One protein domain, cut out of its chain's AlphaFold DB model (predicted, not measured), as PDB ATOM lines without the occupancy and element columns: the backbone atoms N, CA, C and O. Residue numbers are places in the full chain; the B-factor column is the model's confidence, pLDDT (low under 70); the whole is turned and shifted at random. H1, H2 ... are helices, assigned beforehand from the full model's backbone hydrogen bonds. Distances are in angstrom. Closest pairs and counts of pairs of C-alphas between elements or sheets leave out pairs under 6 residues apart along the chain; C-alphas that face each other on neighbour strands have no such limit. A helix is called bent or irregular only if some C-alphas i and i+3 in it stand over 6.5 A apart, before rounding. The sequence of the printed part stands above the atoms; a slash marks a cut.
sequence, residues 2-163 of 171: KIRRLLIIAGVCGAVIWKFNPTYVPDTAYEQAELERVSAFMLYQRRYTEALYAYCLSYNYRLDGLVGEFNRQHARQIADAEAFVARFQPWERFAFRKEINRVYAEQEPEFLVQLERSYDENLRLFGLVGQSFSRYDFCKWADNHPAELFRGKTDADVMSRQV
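AT A GLANCE: This is residues 2 to 163 of the 171 residues of an uncharacterized protein of Azospirillum sp. CAG:239 (UniProt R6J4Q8). An elongated rod of crossed helices has H2 running through its middle, with the long bent helix H4 along one side and the bent helix H3 on the other. H1 is side by side with the first arm of H4, H5 packs near the last residues of H2, and the short H6 and H7 pack on H3a and H2. The printed part has 162 residues with seven named helices, H1 to H7 in chain order, and no named strand; the class is all helix. It is only just loose, close to compact, with a radius of gyration of the C-alphas of 18.5 A and spans of 69 by 28 by 27 A.

IN THESE COORDINATES: H1, residues 2 to 20, begins at C-alpha 2 (96.920, 69.974, 97.489) and is 28.0 A long. H2, residues 32 to 58, is 37.6 A long and neither bent nor irregular, but only just: C-alphas 43 and 46 are 6.3 A apart. H3, residues 64 to 86, was assigned as one helix by its hydrogen bonds but is bent, with C-alphas 73 and 76 8.0 A apart; its arms H3a, residues 64 to 73, and H3b, residues 76 to 86, are about perpendicular at 80 degrees. H4, residues 90 to 128, likewise assigned as one helix, is bent, with C-alphas 106 and 109 7.0 A apart; H4a, residues 90 to 106, 24.8 A, and H4b, residues 109 to 128, 28.8 A, stand at a steep tilt of 40 degrees. H5 holds residues 135 to 144, H6 146 to 150 and H7 155 to 158, ending at C-alpha 158 (93.678, 68.674, 85.402).

HOW THE PARTS SIT: H2 is the hub. Its residues 32 to 36 touch H1, closest at the C-alphas of Leu 6 and Glu 36, 6.7 A. H2 touches H3b at a steep tilt of 68 degrees, only just short of perpendicular, closest at the C-alphas of Val 38 and Ala 81, 5.4 A. H2 touches H4a at a steep tilt of 56 degrees, the same way, with C-alphas 43 and 104 closest at 6.3 A. H2 touches H4b, C-alphas 48 and 111 closest at 7.1 A, and H7, C-alphas 44 and 155 closest at 5.5 A. H2 and H5 only just touch, with 3 pairs of C-alphas within 8 A, closest at Cys 56 and Cys 139, 5.7 A. H1 touches H4a at a shallow tilt of 33 degrees, only just short of steep, opposite ways; the C-alphas of Cys 13 and Phe 96 are closest, 6.8 A. H3a and H5 touch only at their ends, C-alphas 66 and 143 closest at 4.7 A; H6 touches H3a, C-alphas 66 and 146 closest at 5.2 A. Every O i to N i+4 pair is within hydrogen-bond range in H1, H3a, H3b, H4a, H4b, H5 and H6, and 21 of 23 are in H2; H7 is too short for such a pair.

THE WHOLE: The C-alphas farthest apart, of Thr 23 and Gly 130, are 68.7 A apart. The printed part has no cut; the link from H1 to H2 is long, with 11 residues. Mean pLDDT of the printed part is 75.6; residues 2 to 30, 32 and 150 to 163 are under 70.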
ATOM      1  N   LYS A   2      97.311  71.311  97.993       36.56
ATOM      2  CA  LYS A   2      96.920  69.974  97.489       36.56
ATOM      3  C   LYS A   2      97.213  68.799  98.450       36.56
ATOM      4  O   LYS A   2      96.310  68.031  98.753       36.56
ATOM      5  N   ILE A   3      98.413  68.735  99.040       34.88
ATOM      6  CA  ILE A   3      98.811  67.676 100.001       34.88
ATOM      7  C   ILE A   3      97.962  67.707 101.286       34.88
ATOM      8  O   ILE A   3      97.565  66.669 101.801       34.88
ATOM      9  N   ARG A   4      97.595  68.903 101.773       36.34
ATOM     10  CA  ARG A   4      96.737  69.043 102.963       36.34
ATOM     11  C   ARG A   4      95.329  68.474 102.756       36.34
ATOM     12  O   ARG A   4      94.746  68.021 103.725       36.34
ATOM     13  N   ARG A   5      94.782  68.485 101.533       44.31
ATOM     14  CA  ARG A   5      93.418  67.990 101.253       44.31
ATOM     15  C   ARG A   5      93.356  66.467 101.097       44.31
ATOM     16  O   ARG A   5      92.419  65.862 101.601       44.31
ATOM     17  N   LEU A   6      94.377  65.846 100.505       43.06
ATOM     18  CA  LEU A   6      94.520  64.381 100.485       43.06
ATOM     19  C   LEU A   6      94.723  63.814 101.899       43.06
ATOM     20  O   LEU A   6      94.080  62.833 102.266       43.06
ATOM     21  N   LEU A   7      95.504  64.510 102.734       42.22
ATOM     22  CA  LEU A   7      95.634  64.197 104.162       42.22
ATOM     23  C   LEU A   7      94.307  64.329 104.929       42.22
ATOM     24  O   LEU A   7      94.091  63.589 105.884       42.22
ATOM     25  N   ILE A   8      93.401  65.225 104.514       50.09
ATOM     26  CA  ILE A   8      92.056  65.332 105.105       50.09
ATOM     27  C   ILE A   8      91.195  64.134 104.707       50.09
ATOM     28  O   ILE A   8      90.524  63.598 105.571       50.09
ATOM     29  N   ILE A   9      91.241  63.652 103.462       49.19
ATOM     30  CA  ILE A   9      90.471  62.460 103.054       49.19
ATOM     31  C   ILE A   9      90.971  61.215 103.794       49.19
ATOM     32  O   ILE A   9      90.162  60.460 104.329       49.19
ATOM     33  N   ALA A  10      92.291  61.035 103.892       52.19
ATOM     34  CA  ALA A  10      92.891  59.956 104.676       52.19
ATOM     35  C   ALA A  10      92.554  60.080 106.175       52.19
ATOM     36  O   ALA A  10      92.165  59.105 106.814       52.19
ATOM     37  N   GLY A  11      92.614  61.299 106.721       49.97
ATOM     38  CA  GLY A  11      92.255  61.597 108.106       49.97
ATOM     39  C   GLY A  11      90.763  61.438 108.410       49.97
ATOM     40  O   GLY A  11      90.418  60.972 109.488       49.97
ATOM     41  N   VAL A  12      89.869  61.766 107.474       52.34
ATOM     42  CA  VAL A  12      88.413  61.601 107.610       52.34
ATOM     43  C   VAL A  12      88.028  60.135 107.457       52.34
ATOM     44  O   VAL A  12      87.222  59.652 108.247       52.34
ATOM     45  N   CYS A  13      88.642  59.392 106.531       49.78
ATOM     46  CA  CYS A  13      88.462  57.941 106.456       49.78
ATOM     47  C   CYS A  13      88.928  57.274 107.762       49.78
ATOM     48  O   CYS A  13      88.161  56.523 108.359       49.78
ATOM     49  N   GLY A  14      90.108  57.635 108.282       50.81
ATOM     50  CA  GLY A  14      90.600  57.144 109.576       50.81
ATOM     51  C   GLY A  14      89.730  57.552 110.776       50.81
ATOM     52  O   GLY A  14      89.438  56.728 111.640       50.81
ATOM     53  N   ALA A  15      89.251  58.799 110.826       48.31
ATOM     54  CA  ALA A  15      88.438  59.313 111.933       48.31
ATOM     55  C   ALA A  15      87.001  58.768 111.935       48.31
ATOM     56  O   ALA A  15      86.422  58.558 113.002       48.31
ATOM     57  N   VAL A  16      86.412  58.521 110.760       47.47
ATOM     58  CA  VAL A  16      85.099  57.871 110.654       47.47
ATOM     59  C   VAL A  16      85.199  56.416 111.111       47.47
ATOM     60  O   VAL A  16      84.348  55.980 111.881       47.47
ATOM     61  N   ILE A  17      86.260  55.698 110.735       47.69
ATOM     62  CA  ILE A  17      86.521  54.331 111.212       47.69
ATOM     63  C   ILE A  17      86.670  54.306 112.747       47.69
ATOM     64  O   ILE A  17      86.024  53.501 113.418       47.69
ATOM     65  N   TRP A  18      87.422  55.252 113.325       39.06
ATOM     66  CA  TRP A  18      87.639  55.337 114.776       39.06
ATOM     67  C   TRP A  18      86.365  55.670 115.575       39.06
ATOM     68  O   TRP A  18      86.149  55.142 116.664       39.06
ATOM     69  N   LYS A  19      85.475  56.510 115.026       43.88
ATOM     70  CA  LYS A  19      84.228  56.930 115.695       43.88
ATOM     71  C   LYS A  19      83.202  55.800 115.852       43.88
ATOM     72  O   LYS A  19      82.390  55.856 116.773       43.88
ATOM     73  N   PHE A  20      83.212  54.807 114.964       44.88
ATOM     74  CA  PHE A  20      82.257  53.694 114.993       44.88
ATOM     75  C   PHE A  20      82.837  52.400 115.578       44.88
ATOM     76  O   PHE A  20      82.061  51.514 115.930       44.88
ATOM     77  N   ASN A  21      84.163  52.290 115.731       38.28
ATOM     78  CA  ASN A  21      84.789  51.145 116.385       38.28
ATOM     79  C   ASN A  21      86.122  51.531 117.077       38.28
ATOM     80  O   ASN A  21      87.181  51.485 116.450       38.28
ATOM     81  N   PRO A  22      86.101  51.923 118.367       41.16
ATOM     82  CA  PRO A  22      87.253  52.522 119.056       41.16
ATOM     83  C   PRO A  22      88.413  51.550 119.340       41.16
ATOM     84  O   PRO A  22      89.490  51.988 119.737       41.16
ATOM     85  N   THR A  23      88.221  50.242 119.135       39.84
ATOM     86  CA  THR A  23      89.262  49.200 119.231       39.84
ATOM     87  C   THR A  23      89.902  48.852 117.885       39.84
ATOM     88  O   THR A  23      90.789  47.999 117.834       39.84
ATOM     89  N   TYR A  24      89.477  49.487 116.789       41.91
ATOM     90  CA  TYR A  24      90.005  49.211 115.460       41.91
ATOM     91  C   TYR A  24      91.374  49.880 115.271       41.91
ATOM     92  O   TYR A  24      91.476  51.080 115.012       41.91
ATOM     93  N   VAL A  25      92.437  49.088 115.411       42.47
ATOM     94  CA  VAL A  25      93.766  49.414 114.882       42.47
ATOM     95  C   VAL A  25      93.717  49.087 113.392       42.47
ATOM     96  O   VAL A  25      93.464  47.930 113.051       42.47
ATOM     97  N   PRO A  26      93.881  50.066 112.490       47.03
ATOM     98  CA  PRO A  26      93.739  49.804 111.077       47.03
ATOM     99  C   PRO A  26      95.002  49.098 110.575       47.03
ATOM    100  O   PRO A  26      95.972  49.748 110.201       47.03
ATOM    101  N   ASP A  27      94.963  47.770 110.493       44.66
ATOM    102  CA  ASP A  27      95.489  47.132 109.286       44.66
ATOM    103  C   ASP A  27      94.505  47.523 108.181       44.66
ATOM    104  O   ASP A  27      93.494  46.854 107.949       44.66
ATOM    105  N   THR A  28      94.700  48.700 107.578       52.75
ATOM    106  CA  THR A  28      93.874  49.103 106.444       52.75
ATOM    107  C   THR A  28      94.009  48.011 105.387       52.75
ATOM    108  O   THR A  28      95.118  47.662 104.994       52.75
ATOM    109  N   ALA A  29      92.895  47.470 104.883       55.19
ATOM    110  CA  ALA A  29      92.880  46.486 103.789       55.19
ATOM    111  C   ALA A  29      93.396  47.052 102.437       55.19
ATOM    112  O   ALA A  29      93.073  46.546 101.361       55.19
ATOM    113  N   TYR A  30      94.130  48.160 102.494       59.06
ATOM    114  CA  TYR A  30      94.631  48.961 101.402       59.06
ATOM    115  C   TYR A  30      95.882  49.718 101.843       59.06
ATOM    116  O   TYR A  30      96.003  50.152 102.991       59.06
ATOM    117  N   GLU A  31      96.790  49.930 100.900       72.50
ATOM    118  CA  GLU A  31      97.937  50.804 101.110       72.50
ATOM    119  C   GLU A  31      97.507  52.274 101.012       72.50
ATOM    120  O   GLU A  31      96.690  52.649 100.167       72.50
ATOM    121  N   GLN A  32      98.092  53.143 101.840       69.12
ATOM    122  CA  GLN A  32      97.838  54.591 101.809       69.12
ATOM    123  C   GLN A  32      98.064  55.189 100.405       69.12
ATOM    124  O   GLN A  32      97.286  56.026  99.946       69.12
ATOM    125  N   ALA A  33      99.084  54.705  99.692       70.00
ATOM    126  CA  ALA A  33      99.373  55.109  98.318       70.00
ATOM    127  C   ALA A  33      98.253  54.715  97.333       70.00
ATOM    128  O   ALA A  33      97.964  55.451  96.388       70.00
ATOM    129  N   GLU A  34      97.587  53.580  97.560       77.62
ATOM    130  CA  GLU A  34      96.453  53.137  96.747       77.62
ATOM    131  C   GLU A  34      95.228  54.034  96.976       77.62
ATOM    132  O   GLU A  34      94.607  54.470  96.004       77.62
ATOM    133  N   LEU A  35      94.936  54.385  98.236       76.81
ATOM    134  CA  LEU A  35      93.862  55.320  98.589       76.81
ATOM    135  C   LEU A  35      94.070  56.688  97.933       76.81
ATOM    136  O   LEU A  35      93.129  57.246  97.364       76.81
ATOM    137  N   GLU A  36      95.285  57.231  98.015       73.94
ATOM    138  CA  GLU A  36      95.628  58.528  97.431       73.94
ATOM    139  C   GLU A  36      95.476  58.514  95.911       73.94
ATOM    140  O   GLU A  36      94.837  59.408  95.354       73.94
ATOM    141  N   ARG A  37      95.978  57.467  95.247       79.94
ATOM    142  CA  ARG A  37      95.863  57.294  93.793       79.94
ATOM    143  C   ARG A  37      94.407  57.180  93.337       79.94
ATOM    144  O   ARG A  37      94.003  57.867  92.403       79.94
ATOM    145  N   VAL A  38      93.610  56.327  93.985       82.44
ATOM    146  CA  VAL A  38      92.200  56.111  93.615       82.44
ATOM    147  C   VAL A  38      91.378  57.370  93.875       82.44
ATOM    148  O   VAL A  38      90.591  57.787  93.024       82.44
ATOM    149  N   SER A  39      91.595  58.015  95.021       79.38
ATOM    150  CA  SER A  39      90.884  59.240  95.388       79.38
ATOM    151  C   SER A  39      91.252  60.406  94.466       79.38
ATOM    152  O   SER A  39      90.367  61.167  94.082       79.38
ATOM    153  N   ALA A  40      92.520  60.528  94.051       79.25
ATOM    154  CA  ALA A  40      92.957  61.522  93.071       79.25
ATOM    155  C   ALA A  40      92.291  61.308  91.703       79.25
ATOM    156  O   ALA A  40      91.700  62.244  91.164       79.25
ATOM    157  N   PHE A  41      92.284  60.075  91.187       83.44
ATOM    158  CA  PHE A  41      91.594  59.754  89.936       83.44
ATOM    159  C   PHE A  41      90.095  60.092  90.005       83.44
ATOM    160  O   PHE A  41      89.552  60.744  89.107       83.44
ATOM    161  N   MET A  42      89.427  59.683  91.091       83.56
ATOM    162  CA  MET A  42      88.000  59.933  91.286       83.56
ATOM    163  C   MET A  42      87.681  61.426  91.397       83.56
ATOM    164  O   MET A  42      86.668  61.850  90.853       83.56
ATOM    165  N   LEU A  43      88.513  62.220  92.074       78.81
ATOM    166  CA  LEU A  43      88.258  63.646  92.310       78.81
ATOM    167  C   LEU A  43      88.679  64.558  91.164       78.81
ATOM    168  O   LEU A  43      88.062  65.604  90.985       78.81
ATOM    169  N   TYR A  44      89.720  64.198  90.419       75.75
ATOM    170  CA  TYR A  44      90.298  65.098  89.428       75.75
ATOM    171  C   TYR A  44      89.938  64.696  88.010       75.75
ATOM    172  O   TYR A  44      89.332  65.494  87.314       75.75
ATOM    173  N   GLN A  45      90.235  63.471  87.584       79.19
ATOM    174  CA  GLN A  45      89.975  63.053  86.203       79.19
ATOM    175  C   GLN A  45      88.478  62.838  85.973       79.19
ATOM    176  O   GLN A  45      87.860  63.491  85.136       79.19
ATOM    177  N   ARG A  46      87.867  61.960  86.777       84.44
ATOM    178  CA  ARG A  46      86.468  61.563  86.585       84.44
ATOM    179  C   ARG A  46      85.505  62.725  86.794       84.44
ATOM    180  O   ARG A  46      84.644  62.982  85.958       84.44
ATOM    181  N   ARG A  47      85.655  63.441  87.905       83.69
ATOM    182  CA  ARG A  47      84.766  64.550  88.262       83.69
ATOM    183  C   ARG A  47      84.901  65.758  87.342       83.69
ATOM    184  O   ARG A  47      83.895  66.397  87.065       83.69
ATOM    185  N   TYR A  48      86.092  66.035  86.818       80.69
ATOM    186  CA  TYR A  48      86.261  67.068  85.800       80.69
ATOM    187  C   TYR A  48      85.517  66.717  84.505       80.69
ATOM    188  O   TYR A  48      84.787  67.552  83.975       80.69
ATOM    189  N   THR A  49      85.636  65.474  84.021       86.50
ATOM    190  CA  THR A  49      84.885  65.014  82.843       86.50
ATOM    191  C   THR A  49      83.374  65.077  83.077       86.50
ATOM    192  O   THR A  49      82.641  65.521  82.197       86.50
ATOM    193  N   GLU A  50      82.902  64.701  84.269       88.12
ATOM    194  CA  GLU A  50      81.488  64.821  84.654       88.12
ATOM    195  C   GLU A  50      81.021  66.292  84.690       88.12
ATOM    196  O   GLU A  50      79.940  66.596  84.184       88.12
ATOM    197  N   ALA A  51      81.842  67.213  85.207       86.75
ATOM    198  CA  ALA A  51      81.539  68.646  85.237       86.75
ATOM    199  C   ALA A  51      81.477  69.258  83.829       86.75
ATOM    200  O   ALA A  51      80.538  69.988  83.514       86.75
ATOM    201  N   LEU A  52      82.437  68.930  82.956       88.38
ATOM    202  CA  LEU A  52      82.447  69.374  81.561       88.38
ATOM    203  C   LEU A  52      81.235  68.819  80.792       88.38
ATOM    204  O   LEU A  52      80.586  69.553  80.047       88.38
ATOM    205  N   TYR A  53      80.863  67.556  81.029       91.69
ATOM    206  CA  TYR A  53      79.641  66.975  80.470       91.69
ATOM    207  C   TYR A  53      78.391  67.722  80.941       91.69
ATOM    208  O   TYR A  53      77.559  68.092  80.117       91.69
ATOM    209  N   ALA A  54      78.261  67.981  82.245       91.06
ATOM    210  CA  ALA A  54      77.123  68.715  82.795       91.06
ATOM    211  C   ALA A  54      77.040  70.152  82.250       91.06
ATOM    212  O   ALA A  54      75.956  70.605  81.878       91.06
ATOM    213  N   TYR A  55      78.185  70.835  82.136       90.56
ATOM    214  CA  TYR A  55      78.289  72.155  81.518       90.56
ATOM    215  C   TYR A  55      77.748  72.132  80.086       90.56
ATOM    216  O   TYR A  55      76.820  72.871  79.766       90.56
ATOM    217  N   CYS A  56      78.246  71.234  79.238       93.19
ATOM    218  CA  CYS A  56      77.820  71.153  77.842       93.19
ATOM    219  C   CYS A  56      76.374  70.688  77.670       93.19
ATOM    220  O   CYS A  56      75.658  71.200  76.804       93.19
ATOM    221  N   LEU A  57      75.902  69.800  78.545       94.88
ATOM    222  CA  LEU A  57      74.511  69.369  78.551       94.88
ATOM    223  C   LEU A  57      73.561  70.540  78.843       94.88
ATOM    224  O   LEU A  57      72.493  70.610  78.236       94.88
ATOM    225  N   SER A  58      73.958  71.493  79.698       92.44
ATOM    226  CA  SER A  58      73.174  72.712  79.960       92.44
ATOM    227  C   SER A  58      72.995  73.601  78.717       92.44
ATOM    228  O   SER A  58      72.033  74.362  78.634       92.44
ATOM    229  N   TYR A  59      73.863  73.433  77.712       90.06
ATOM    230  CA  TYR A  59      73.788  74.072  76.395       90.06
ATOM    231  C   TYR A  59      73.305  73.119  75.292       90.06
ATOM    232  O   TYR A  59      73.521  73.374  74.108       90.06
ATOM    233  N   ASN A  60      72.626  72.032  75.674       94.38
ATOM    234  CA  ASN A  60      72.042  71.042  74.771       94.38
ATOM    235  C   ASN A  60      73.070  70.329  73.863       94.38
ATOM    236  O   ASN A  60      72.744  69.928  72.746       94.38
ATOM    237  N   TYR A  61      74.307  70.156  74.341       95.75
ATOM    238  CA  TYR A  61      75.346  69.378  73.664       95.75
ATOM    239  C   TYR A  61      75.755  68.169  74.515       95.75
ATOM    240  O   TYR A  61      76.135  68.310  75.678       95.75
ATOM    241  N   ARG A  62      75.713  66.966  73.935       96.19
ATOM    242  CA  ARG A  62      76.169  65.731  74.590       96.19
ATOM    243  C   ARG A  62      77.619  65.450  74.227       96.19
ATOM    244  O   ARG A  62      77.931  65.365  73.049       96.19
ATOM    245  N   LEU A  63      78.480  65.251  75.223       93.38
ATOM    246  CA  LEU A  63      79.893  64.925  75.002       93.38
ATOM    247  C   LEU A  63      80.117  63.406  74.901       93.38
ATOM    248  O   LEU A  63      80.879  62.825  75.677       93.38
ATOM    249  N   ASP A  64      79.377  62.737  74.014       94.00
ATOM    250  CA  ASP A  64      79.421  61.274  73.895       94.00
ATOM    251  C   ASP A  64      80.805  60.781  73.407       94.00
ATOM    252  O   ASP A  64      81.286  59.743  73.871       94.00
ATOM    253  N   GLY A  65      81.482  61.541  72.537       90.94
ATOM    254  CA  GLY A  65      82.846  61.268  72.076       90.94
ATOM    255  C   GLY A  65      83.881  61.420  73.192       90.94
ATOM    256  O   GLY A  65      84.700  60.520  73.402       90.94
ATOM    257  N   LEU A  66      83.784  62.494  73.984       90.19
ATOM    258  CA  LEU A  66      84.626  62.694  75.170       90.19
ATOM    259  C   LEU A  66      84.465  61.556  76.179       90.19
ATOM    260  O   LEU A  66      85.458  61.022  76.672       90.19
ATOM    261  N   VAL A  67      83.221  61.190  76.499       91.38
ATOM    262  CA  VAL A  67      82.918  60.131  77.471       91.38
ATOM    263  C   VAL A  67      83.408  58.777  76.963       91.38
ATOM    264  O   VAL A  67      83.999  58.011  77.728       91.38
ATOM    265  N   GLY A  68      83.204  58.484  75.676       91.31
ATOM    266  CA  GLY A  68      83.715  57.269  75.049       91.31
ATOM    267  C   GLY A  68      85.236  57.168  75.158       91.31
ATOM    268  O   GLY A  68      85.765  56.138  75.584       91.31
ATOM    269  N   GLU A  69      85.938  58.255  74.850       88.50
ATOM    270  CA  GLU A  69      87.393  58.301  74.923       88.50
ATOM    271  C   GLU A  69      87.922  58.226  76.359       88.50
ATOM    272  O   GLU A  69      88.857  57.471  76.625       88.50
ATOM    273  N   PHE A  70      87.303  58.949  77.294       88.31
ATOM    274  CA  PHE A  70      87.651  58.891  78.713       88.31
ATOM    275  C   PHE A  70      87.570  57.454  79.235       88.31
ATOM    276  O   PHE A  70      88.528  56.937  79.812       88.31
ATOM    277  N   ASN A  71      86.450  56.775  78.973       90.44
ATOM    278  CA  ASN A  71      86.254  55.390  79.393       90.44
ATOM    279  C   ASN A  71      87.293  54.457  78.763       90.44
ATOM    280  O   ASN A  71      87.783  53.548  79.432       90.44
ATOM    281  N   ARG A  72      87.671  54.692  77.502       89.31
ATOM    282  CA  ARG A  72      88.701  53.909  76.811       89.31
ATOM    283  C   ARG A  72      90.091  54.114  77.418       89.31
ATOM    284  O   ARG A  72      90.779  53.128  77.675       89.31
ATOM    285  N   GLN A  73      90.509  55.360  77.652       84.88
ATOM    286  CA  GLN A  73      91.837  55.674  78.195       84.88
ATOM    287  C   GLN A  73      91.977  55.265  79.664       84.88
ATOM    288  O   GLN A  73      93.023  54.757  80.071       84.88
ATOM    289  N   HIS A  74      90.914  55.434  80.449       86.31
ATOM    290  CA  HIS A  74      90.938  55.239  81.895       86.31
ATOM    291  C   HIS A  74      90.288  53.929  82.355       86.31
ATOM    292  O   HIS A  74      90.120  53.736  83.557       86.31
ATOM    293  N   ALA A  75      89.976  52.994  81.448       88.81
ATOM    294  CA  ALA A  75      89.314  51.722  81.767       88.81
ATOM    295  C   ALA A  75      89.952  50.986  82.959       88.81
ATOM    296  O   ALA A  75      89.252  50.517  83.855       88.81
ATOM    297  N   ARG A  76      91.291  50.933  83.006       87.56
ATOM    298  CA  ARG A  76      92.030  50.310  84.117       87.56
ATOM    299  C   ARG A  76      91.875  51.083  85.427       87.56
ATOM    300  O   ARG A  76      91.639  50.471  86.454       87.56
ATOM    301  N   GLN A  77      91.968  52.410  85.400       87.31
ATOM    302  CA  GLN A  77      91.807  53.242  86.600       87.31
ATOM    303  C   GLN A  77      90.369  53.206  87.135       87.31
ATOM    304  O   GLN A  77      90.169  53.227  88.347       87.31
ATOM    305  N   ILE A  78      89.376  53.106  86.245       90.31
ATOM    306  CA  ILE A  78      87.970  52.897  86.608       90.31
ATOM    307  C   ILE A  78      87.816  51.548  87.315       90.31
ATOM    308  O   ILE A  78      87.302  51.512  88.431       90.31
ATOM    309  N   ALA A  79      88.323  50.466  86.714       90.12
ATOM    310  CA  ALA A  79      88.267  49.131  87.306       90.12
ATOM    311  C   ALA A  79      89.004  49.063  88.656       90.12
ATOM    312  O   ALA A  79      88.477  48.504  89.615       90.12
ATOM    313  N   ASP A  80      90.181  49.684  88.762       87.75
ATOM    314  CA  ASP A  80      90.944  49.777  90.008       87.75
ATOM    315  C   ASP A  80      90.158  50.512  91.100       87.75
ATOM    316  O   ASP A  80      90.104  50.047  92.237       87.75
ATOM    317  N   ALA A  81      89.531  51.646  90.770       87.88
ATOM    318  CA  ALA A  81      88.731  52.412  91.719       87.88
ATOM    319  C   ALA A  81      87.494  51.627  92.185       87.88
ATOM    320  O   ALA A  81      87.161  51.631  93.371       87.88
ATOM    321  N   GLU A  82      86.826  50.923  91.271       90.88
ATOM    322  CA  GLU A  82      85.689  50.060  91.595       90.88
ATOM    323  C   GLU A  82      86.105  48.887  92.487       90.88
ATOM    324  O   GLU A  82      85.463  48.638  93.510       90.88
ATOM    325  N   ALA A  83      87.211  48.216  92.150       90.06
ATOM    326  CA  ALA A  83      87.765  47.120  92.933       90.06
ATOM    327  C   ALA A  83      88.208  47.586  94.325       90.06
ATOM    328  O   ALA A  83      87.912  46.914  95.309       90.06
ATOM    329  N   PHE A  84      88.862  48.745  94.423       87.38
ATOM    330  CA  PHE A  84      89.265  49.358  95.687       87.38
ATOM    331  C   PHE A  84      88.060  49.606  96.596       87.38
ATOM    332  O   PHE A  84      88.013  49.117  97.723       87.38
ATOM    333  N   VAL A  85      87.034  50.290  96.078       85.56
ATOM    334  CA  VAL A  85      85.813  50.580  96.841       85.56
ATOM    335  C   VAL A  85      85.076  49.292  97.218       85.56
ATOM    336  O   VAL A  85      84.462  49.234  98.280       85.56
ATOM    337  N   ALA A  86      85.128  48.246  96.391       87.69
ATOM    338  CA  ALA A  86      84.474  46.971  96.672       87.69
ATOM    339  C   ALA A  86      85.067  46.209  97.873       87.69
ATOM    340  O   ALA A  86      84.350  45.396  98.458       87.69
ATOM    341  N   ARG A  87      86.320  46.487  98.272       84.31
ATOM    342  CA  ARG A  87      86.964  45.866  99.451       84.31
ATOM    343  C   ARG A  87      86.366  46.341 100.776       84.31
ATOM    344  O   ARG A  87      86.475  45.649 101.783       84.31
ATOM    345  N   PHE A  88      85.733  47.510 100.777       80.56
ATOM    346  CA  PHE A  88      85.145  48.118 101.964       80.56
ATOM    347  C   PHE A  88      83.809  47.484 102.363       80.56
ATOM    348  O   PHE A  88      82.976  47.110 101.526       80.56
ATOM    349  N   GLN A  89      83.539  47.466 103.668       82.25
ATOM    350  CA  GLN A  89      82.221  47.131 104.194       82.25
ATOM    351  C   GLN A  89      81.163  48.117 103.664       82.25
ATOM    352  O   GLN A  89      81.483  49.251 103.298       82.25
ATOM    353  N   PRO A  90      79.872  47.738 103.584       84.19
ATOM    354  CA  PRO A  90      78.827  48.619 103.051       84.19
ATOM    355  C   PRO A  90      78.788  50.026 103.679       84.19
ATOM    356  O   PRO A  90      78.603  51.014 102.970       84.19
ATOM    357  N   TRP A  91      79.012  50.133 104.992       76.38
ATOM    358  CA  TRP A  91      79.019  51.414 105.703       76.38
ATOM    359  C   TRP A  91      80.276  52.254 105.405       76.38
ATOM    360  O   TRP A  91      80.173  53.470 105.245       76.38
ATOM    361  N   GLU A  92      81.439  51.618 105.239       79.00
ATOM    362  CA  GLU A  92      82.688  52.269 104.815       79.00
ATOM    363  C   GLU A  92      82.575  52.788 103.380       79.00
ATOM    364  O   GLU A  92      82.945  53.926 103.103       79.00
ATOM    365  N   ARG A  93      81.965  52.008 102.475       83.75
ATOM    366  CA  ARG A  93      81.657  52.450 101.102       83.75
ATOM    367  C   ARG A  93      80.790  53.699 101.092       83.75
ATOM    368  O   ARG A  93      81.041  54.615 100.308       83.75
ATOM    369  N   PHE A  94      79.767  53.735 101.944       79.94
ATOM    370  CA  PHE A  94      78.900  54.900 102.078       79.94
ATOM    371  C   PHE A  94      79.677  56.123 102.581       79.94
ATOM    372  O   PHE A  94      79.578  57.193 101.980       79.94
ATOM    373  N   ALA A  95      80.483  55.965 103.635       79.44
ATOM    374  CA  ALA A  95      81.305  57.042 104.181       79.44
ATOM    375  C   ALA A  95      82.320  57.574 103.157       79.44
ATOM    376  O   ALA A  95      82.392  58.784 102.942       79.44
ATOM    377  N   PHE A  96      83.031  56.679 102.469       80.94
ATOM    378  CA  PHE A  96      83.996  57.023 101.427       80.94
ATOM    379  C   PHE A  96      83.342  57.816 100.289       80.94
ATOM    380  O   PHE A  96      83.796  58.902  99.936       80.94
ATOM    381  N   ARG A  97      82.213  57.329  99.752       83.19
ATOM    382  CA  ARG A  97      81.469  58.034  98.692       83.19
ATOM    383  C   ARG A  97      80.963  59.397  99.150       83.19
ATOM    384  O   ARG A  97      81.036  60.358  98.387       83.19
ATOM    385  N   LYS A  98      80.459  59.493 100.384       84.12
ATOM    386  CA  LYS A  98      80.004  60.761 100.961       84.12
ATOM    387  C   LYS A  98      81.146  61.774 101.029       84.12
ATOM    388  O   LYS A  98      80.935  62.930 100.680       84.12
ATOM    389  N   GLU A  99      82.336  61.339 101.430       82.94
ATOM    390  CA  GLU A  99      83.503  62.214 101.529       82.94
ATOM    391  C   GLU A  99      84.013  62.660 100.156       82.94
ATOM    392  O   GLU A  99      84.215  63.854  99.946       82.94
ATOM    393  N   ILE A 100      84.118  61.745  99.186       82.25
ATOM    394  CA  ILE A 100      84.455  62.098  97.797       82.25
ATOM    395  C   ILE A 100      83.465  63.131  97.244       82.25
ATOM    396  O   ILE A 100      83.876  64.125  96.649       82.25
ATOM    397  N   ASN A 101      82.163  62.943  97.476       83.50
ATOM    398  CA  ASN A 101      81.141  63.887  97.022       83.50
ATOM    399  C   ASN A 101      81.238  65.243  97.731       83.50
ATOM    400  O   ASN A 101      81.059  66.271  97.086       83.50
ATOM    401  N   ARG A 102      81.541  65.259  99.033       85.75
ATOM    402  CA  ARG A 102      81.749  66.496  99.799       85.75
ATOM    403  C   ARG A 102      82.937  67.283  99.254       85.75
ATOM    404  O   ARG A 102      82.805  68.471  98.987       85.75
ATOM    405  N   VAL A 103      84.078  66.618  99.063       81.38
ATOM    406  CA  VAL A 103      85.290  67.251  98.521       81.38
ATOM    407  C   VAL A 103      85.053  67.743  97.097       81.38
ATOM    408  O   VAL A 103      85.504  68.832  96.752       81.38
ATOM    409  N   TYR A 104      84.321  66.982  96.282       80.69
ATOM    410  CA  TYR A 104      83.941  67.430  94.949       80.69
ATOM    411  C   TYR A 104      83.050  68.677  94.987       80.69
ATOM    412  O   TYR A 104      83.349  69.628  94.280       80.69
ATOM    413  N   ALA A 105      82.019  68.723  95.834       82.69
ATOM    414  CA  ALA A 105      81.134  69.888  95.940       82.69
ATOM    415  C   ALA A 105      81.886  71.178  96.326       82.69
ATOM    416  O   ALA A 105      81.495  72.273  95.936       82.69
ATOM    417  N   GLU A 106      82.993  71.060  97.062       81.62
ATOM    418  CA  GLU A 106      83.878  72.193  97.365       81.62
ATOM    419  C   GLU A 106      84.745  72.627  96.170       81.62
ATOM    420  O   GLU A 106      85.184  73.775  96.122       81.62
ATOM    421  N   GLN A 107      85.026  71.723  95.228       76.62
ATOM    422  CA  GLN A 107      85.883  71.963  94.059       76.62
ATOM    423  C   GLN A 107      85.096  72.320  92.794       76.62
ATOM    424  O   GLN A 107      85.601  73.057  91.951       76.62
ATOM    425  N   GLU A 108      83.866  71.831  92.659       82.00
ATOM    426  CA  GLU A 108      83.008  72.034  91.492       82.00
ATOM    427  C   GLU A 108      82.875  73.510  91.075       82.00
ATOM    428  O   GLU A 108      83.061  73.793  89.889       82.00
ATOM    429  N   PRO A 109      82.675  74.483  91.990       84.38
ATOM    430  CA  PRO A 109      82.631  75.893  91.604       84.38
ATOM    431  C   PRO A 109      83.923  76.378  90.934       84.38
ATOM    432  O   PRO A 109      83.873  77.175  90.001       84.38
ATOM    433  N   GLU A 110      85.083  75.889  91.379       80.94
ATOM    434  CA  GLU A 110      86.375  76.240  90.785       80.94
ATOM    435  C   GLU A 110      86.492  75.674  89.365       80.94
ATOM    436  O   GLU A 110      86.924  76.389  88.460       80.94
ATOM    437  N   PHE A 111      86.037  74.436  89.138       78.38
ATOM    438  CA  PHE A 111      86.002  73.842  87.799       78.38
ATOM    439  C   PHE A 111      85.101  74.622  86.844       78.38
ATOM    440  O   PHE A 111      85.513  74.923  85.724       78.38
ATOM    441  N   LEU A 112      83.903  75.005  87.288       83.62
ATOM    442  CA  LEU A 112      82.969  75.781  86.469       83.62
ATOM    443  C   LEU A 112      83.529  77.167  86.118       83.62
ATOM    444  O   LEU A 112      83.438  77.592  84.968       83.62
ATOM    445  N   VAL A 113      84.178  77.847  87.068       85.00
ATOM    446  CA  VAL A 113      84.851  79.134  86.809       85.00
ATOM    447  C   VAL A 113      85.980  78.982  85.787       85.00
ATOM    448  O   VAL A 113      86.162  79.851  84.935       85.00
ATOM    449  N   GLN A 114      86.749  77.892  85.851       80.19
ATOM    450  CA  GLN A 114      87.803  77.621  84.873       80.19
ATOM    451  C   GLN A 114      87.235  77.329  83.477       80.19
ATOM    452  O   GLN A 114      87.789  77.818  82.492       80.19
ATOM    453  N   LEU A 115      86.132  76.580  83.389       83.62
ATOM    454  CA  LEU A 115      85.432  76.306  82.132       83.62
ATOM    455  C   LEU A 115      84.918  77.593  81.482       83.62
ATOM    456  O   LEU A 115      85.215  77.834  80.313       83.62
ATOM    457  N   GLU A 116      84.235  78.450  82.245       88.00
ATOM    458  CA  GLU A 116      83.727  79.728  81.731       88.00
ATOM    459  C   GLU A 116      84.858  80.663  81.309       88.00
ATOM    460  O   GLU A 116      84.811  81.229  80.222       88.00
ATOM    461  N   ARG A 117      85.940  80.753  82.092       86.25
ATOM    462  CA  ARG A 117      87.117  81.536  81.686       86.25
ATOM    463  C   ARG A 117      87.697  81.038  80.363       86.25
ATOM    464  O   ARG A 117      88.094  81.846  79.529       86.25
ATOM    465  N   SER A 118      87.762  79.722  80.180       84.06
ATOM    466  CA  SER A 118      88.273  79.136  78.945       84.06
ATOM    467  C   SER A 118      87.355  79.418  77.758       84.06
ATOM    468  O   SER A 118      87.846  79.645  76.653       84.06
ATOM    469  N   TYR A 119      86.039  79.422  77.973       88.25
ATOM    470  CA  TYR A 119      85.074  79.836  76.963       88.25
ATOM    471  C   TYR A 119      85.246  81.320  76.602       88.25
ATOM    472  O   TYR A 119      85.413  81.634  75.426       88.25
ATOM    473  N   ASP A 120      85.286  82.214  77.594       89.81
ATOM    474  CA  ASP A 120      85.422  83.663  77.394       89.81
ATOM    475  C   ASP A 120      86.723  84.027  76.665       89.81
ATOM    476  O   ASP A 120      86.750  84.910  75.803       89.81
ATOM    477  N   GLU A 121      87.815  83.328  76.982       86.81
ATOM    478  CA  GLU A 121      89.097  83.511  76.306       86.81
ATOM    479  C   GLU A 121      89.018  83.126  74.822       86.81
ATOM    480  O   GLU A 121      89.471  83.894  73.970       86.81
ATOM    481  N   ASN A 122      88.383  81.996  74.496       85.00
ATOM    482  CA  ASN A 122      88.179  81.587  73.107       85.00
ATOM    483  C   ASN A 122      87.209  82.524  72.379       85.00
ATOM    484  O   ASN A 122      87.519  82.980  71.281       85.00
ATOM    485  N   LEU A 123      86.103  82.919  73.012       89.38
ATOM    486  CA  LEU A 123      85.170  83.902  72.462       89.38
ATOM    487  C   LEU A 123      85.889  85.198  72.068       89.38
ATOM    488  O   LEU A 123      85.701  85.710  70.963       89.38
ATOM    489  N   ARG A 124      86.762  85.704  72.947       88.44
ATOM    490  CA  ARG A 124      87.579  86.891  72.673       88.44
ATOM    491  C   ARG A 124      88.503  86.678  71.473       88.44
ATOM    492  O   ARG A 124      88.595  87.560  70.626       88.44
ATOM    493  N   LEU A 125      89.202  85.547  71.403       85.44
ATOM    494  CA  LEU A 125      90.190  85.273  70.355       85.44
ATOM    495  C   LEU A 125      89.558  85.094  68.972       85.44
ATOM    496  O   LEU A 125      90.055  85.673  68.010       85.44
ATOM    497  N   PHE A 126      88.442  84.372  68.876       86.00
ATOM    498  CA  PHE A 126      87.673  84.273  67.633       86.00
ATOM    499  C   PHE A 126      87.116  85.642  67.211       86.00
ATOM    500  O   PHE A 126      87.196  86.012  66.038       86.00
ATOM    501  N   GLY A 127      86.668  86.453  68.178       86.94
ATOM    502  CA  GLY A 127      86.235  87.827  67.927       86.94
ATOM    503  C   GLY A 127      87.329  88.724  67.327       86.94
ATOM    504  O   GLY A 127      87.029  89.547  66.465       86.94
ATOM    505  N   LEU A 128      88.602  88.541  67.711       87.50
ATOM    506  CA  LEU A 128      89.729  89.307  67.147       87.50
ATOM    507  C   LEU A 128      89.963  89.035  65.656       87.50
ATOM    508  O   LEU A 128      90.453  89.916  64.952       87.50
ATOM    509  N   VAL A 129      89.611  87.841  65.173       87.00
ATOM    510  CA  VAL A 129      89.735  87.451  63.757       87.00
ATOM    511  C   VAL A 129      88.405  87.556  62.999       87.00
ATOM    512  O   VAL A 129      88.285  87.063  61.881       87.00
ATOM    513  N   GLY A 130      87.398  88.209  63.593       86.94
ATOM    514  CA  GLY A 130      86.085  88.425  62.980       86.94
ATOM    515  C   GLY A 130      85.224  87.165  62.863       86.94
ATOM    516  O   GLY A 130      84.257  87.159  62.102       86.94
ATOM    517  N   GLN A 131      85.560  86.100  63.591       87.19
ATOM    518  CA  GLN A 131      84.807  84.851  63.602       87.19
ATOM    519  C   GLN A 131      83.853  84.797  64.800       87.19
ATOM    520  O   GLN A 131      84.159  85.274  65.893       87.19
ATOM    521  N   SER A 132      82.682  84.196  64.597       87.88
ATOM    522  CA  SER A 132      81.762  83.882  65.689       87.88
ATOM    523  C   SER A 132      82.222  82.631  66.426       87.88
ATOM    524  O   SER A 132      82.641  81.664  65.793       87.88
ATOM    525  N   PHE A 133      82.051  82.621  67.742       89.94
ATOM    526  CA  PHE A 133      82.287  81.453  68.576       89.94
ATOM    527  C   PHE A 133      81.169  81.332  69.603       89.94
ATOM    528  O   PHE A 133      80.778  82.321  70.224       89.94
ATOM    529  N   SER A 134      80.624  80.133  69.759       91.69
ATOM    530  CA  SER A 134      79.532  79.853  70.686       91.69
ATOM    531  C   SER A 134      79.910  78.763  71.684       91.69
ATOM    532  O   SER A 134      80.867  78.011  71.502       91.69
ATOM    533  N   ARG A 135      79.112  78.625  72.746       91.94
ATOM    534  CA  ARG A 135      79.261  77.501  73.684       91.94
ATOM    535  C   ARG A 135      79.024  76.147  73.022       91.94
ATOM    536  O   ARG A 135      79.595  75.151  73.451       91.94
ATOM    537  N   TYR A 136      78.222  76.117  71.958       91.88
ATOM    538  CA  TYR A 136      78.059  74.918  71.146       91.88
ATOM    539  C   TYR A 136      79.375  74.553  70.446       91.88
ATOM    540  O   TYR A 136      79.780  73.397  70.506       91.88
ATOM    541  N   ASP A 137      80.079  75.526  69.857       90.06
ATOM    542  CA  ASP A 137      81.378  75.298  69.200       90.06
ATOM    543  C   ASP A 137      82.442  74.839  70.199       90.06
ATOM    544  O   ASP A 137      83.200  73.912  69.923       90.06
ATOM    545  N   PHE A 138      82.435  75.424  71.397       90.38
ATOM    546  CA  PHE A 138      83.276  75.004  72.514       90.38
ATOM    547  C   PHE A 138      83.053  73.536  72.899       90.38
ATOM    548  O   PHE A 138      83.995  72.743  72.934       90.38
ATOM    549  N   CYS A 139      81.798  73.151  73.133       92.50
ATOM    550  CA  CYS A 139      81.442  71.781  73.493       92.50
ATOM    551  C   CYS A 139      81.714  70.791  72.359       92.50
ATOM    552  O   CYS A 139      82.253  69.712  72.595       92.50
ATOM    553  N   LYS A 140      81.418  71.181  71.116       91.94
ATOM    554  CA  LYS A 140      81.730  70.391  69.927       91.94
ATOM    555  C   LYS A 140      83.225  70.158  69.784       91.94
ATOM    556  O   LYS A 140      83.641  69.050  69.454       91.94
ATOM    557  N   TRP A 141      84.045  71.172  70.029       89.62
ATOM    558  CA  TRP A 141      85.489  71.005  69.987       89.62
ATOM    559  C   TRP A 141      85.959  70.021  71.063       89.62
ATOM    560  O   TRP A 141      86.684  69.082  70.737       89.62
ATOM    561  N   ALA A 142      85.484  70.177  72.305       87.44
ATOM    562  CA  ALA A 142      85.844  69.312  73.431       87.44
ATOM    563  C   ALA A 142      85.513  67.834  73.171       87.44
ATOM    564  O   ALA A 142      86.282  66.943  73.531       87.44
ATOM    565  N   ASP A 143      84.384  67.586  72.513       91.31
ATOM    566  CA  ASP A 143      83.912  66.250  72.159       91.31
ATOM    567  C   ASP A 143      84.754  65.575  71.066       91.31
ATOM    568  O   ASP A 143      84.940  64.359  71.082       91.31
ATOM    569  N   ASN A 144      85.301  66.366  70.138       89.12
ATOM    570  CA  ASN A 144      86.104  65.876  69.013       89.12
ATOM    571  C   ASN A 144      87.612  65.834  69.303       89.12
ATOM    572  O   ASN A 144      88.346  65.140  68.600       89.12
ATOM    573  N   HIS A 145      88.076  66.517  70.355       84.12
ATOM    574  CA  HIS A 145      89.494  66.579  70.738       84.12
ATOM    575  C   HIS A 145      89.769  66.071  72.166       84.12
ATOM    576  O   HIS A 145      90.554  66.671  72.908       84.12
ATOM    577  N   PRO A 146      89.199  64.924  72.583       79.12
ATOM    578  CA  PRO A 146      89.389  64.412  73.938       79.12
ATOM    579  C   PRO A 146      90.855  64.080  74.236       79.12
ATOM    580  O   PRO A 146      91.333  64.267  75.352       79.12
ATOM    581  N   ALA A 147      91.618  63.666  73.221       73.44
ATOM    582  CA  ALA A 147      93.047  63.430  73.363       73.44
ATOM    583  C   ALA A 147      93.803  64.685  73.830       73.44
ATOM    584  O   ALA A 147      94.753  64.553  74.590       73.44
ATOM    585  N   GLU A 148      93.389  65.889  73.433       73.50
ATOM    586  CA  GLU A 148      94.023  67.139  73.871       73.50
ATOM    587  C   GLU A 148      93.645  67.516  75.301       73.50
ATOM    588  O   GLU A 148      94.468  68.044  76.053       73.50
ATOM    589  N   LEU A 149      92.424  67.173  75.707       70.75
ATOM    590  CA  LEU A 149      91.963  67.359  77.076       70.75
ATOM    591  C   LEU A 149      92.738  66.491  78.068       70.75
ATOM    592  O   LEU A 149      93.025  66.967  79.170       70.75
ATOM    593  N   PHE A 150      93.125  65.279  77.660       65.38
ATOM    594  CA  PHE A 150      93.811  64.301  78.510       65.38
ATOM    595  C   PHE A 150      95.342  64.244  78.313       65.38
ATOM    596  O   PHE A 150      96.053  63.709  79.167       65.38
ATOM    597  N   ARG A 151      95.900  64.802  77.224       61.69
ATOM    598  CA  ARG A 151      97.336  64.677  76.891       61.69
ATOM    599  C   ARG A 151      98.235  65.290  77.965       61.69
ATOM    600  O   ARG A 151      98.228  66.494  78.202       61.69
ATOM    601  N   GLY A 152      99.094  64.449  78.549       51.97
ATOM    602  CA  GLY A 152     100.174  64.878  79.443       51.97
ATOM    603  C   GLY A 152      99.700  65.524  80.747       51.97
ATOM    604  O   GLY A 152     100.494  66.216  81.385       51.97
ATOM    605  N   LYS A 153      98.428  65.336  81.127       59.03
ATOM    606  CA  LYS A 153      97.879  65.853  82.380       59.03
ATOM    607  C   LYS A 153      97.896  64.761  83.446       59.03
ATOM    608  O   LYS A 153      97.182  63.767  83.350       59.03
ATOM    609  N   THR A 154      98.704  64.964  84.480       60.16
ATOM    610  CA  THR A 154      98.546  64.247  85.749       60.16
ATOM    611  C   THR A 154      97.249  64.681  86.434       60.16
ATOM    612  O   THR A 154      96.700  65.739  86.122       60.16
ATOM    613  N   ASP A 155      96.781  63.929  87.430       56.56
ATOM    614  CA  ASP A 155      95.611  64.315  88.239       56.56
ATOM    615  C   ASP A 155      95.762  65.729  88.842       56.56
ATOM    616  O   ASP A 155      94.794  66.471  88.994       56.56
ATOM    617  N   ALA A 156      97.000  66.156  89.119       51.72
ATOM    618  CA  ALA A 156      97.305  67.501  89.592       51.72
ATOM    619  C   ALA A 156      97.253  68.576  88.490       51.72
ATOM    620  O   ALA A 156      97.013  69.746  88.821       51.72
ATOM    621  N   ASP A 157      97.473  68.201  87.227       55.84
ATOM    622  CA  ASP A 157      97.469  69.092  86.063       55.84
ATOM    623  C   ASP A 157      96.054  69.410  85.581       55.84
ATOM    624  O   ASP A 157      95.829  70.531  85.121       55.84
ATOM    625  N   VAL A 158      95.100  68.481  85.755       56.91
ATOM    626  CA  VAL A 158      93.678  68.674  85.402       56.91
ATOM    627  C   VAL A 158      93.095  69.926  86.069       56.91
ATOM    628  O   VAL A 158      92.327  70.649  85.453       56.91
ATOM    629  N   MET A 159      93.535  70.238  87.291       48.25
ATOM    630  CA  MET A 159      93.118  71.437  88.034       48.25
ATOM    631  C   MET A 159      93.822  72.743  87.636       48.25
ATOM    632  O   MET A 159      93.398  73.809  88.077       48.25
ATOM    633  N   SER A 160      94.970  72.677  86.954       46.81
ATOM    634  CA  SER A 160      95.910  73.813  86.877       46.81
ATOM    635  C   SER A 160      96.219  74.315  85.475       46.81
ATOM    636  O   SER A 160      96.779  75.401  85.340       46.81
ATOM    637  N   ARG A 161      95.876  73.553  84.434       50.91
ATOM    638  CA  ARG A 161      96.155  73.942  83.052       50.91
ATOM    639  C   ARG A 161      94.876  74.379  82.357       50.91
ATOM    640  O   ARG A 161      93.900  73.634  82.336       50.91
ATOM    641  N   GLN A 162      94.942  75.602  81.821       49.91
ATOM    642  CA  GLN A 162      93.925  76.267  81.011       49.91
ATOM    643  C   GLN A 162      93.270  75.260  80.071       49.91
ATOM    644  O   GLN A 162      93.933  74.531  79.337       49.91
ATOM    645  N   VAL A 163      91.957  75.162  80.223       53.25
ATOM    646  CA  VAL A 163      91.170  73.978  79.889       53.25
ATOM    647  C   VAL A 163      91.064  73.753  78.376       53.25
ATOM    648  O   VAL A 163      90.834  72.621  77.965       53.25
TER     649      VAL A 163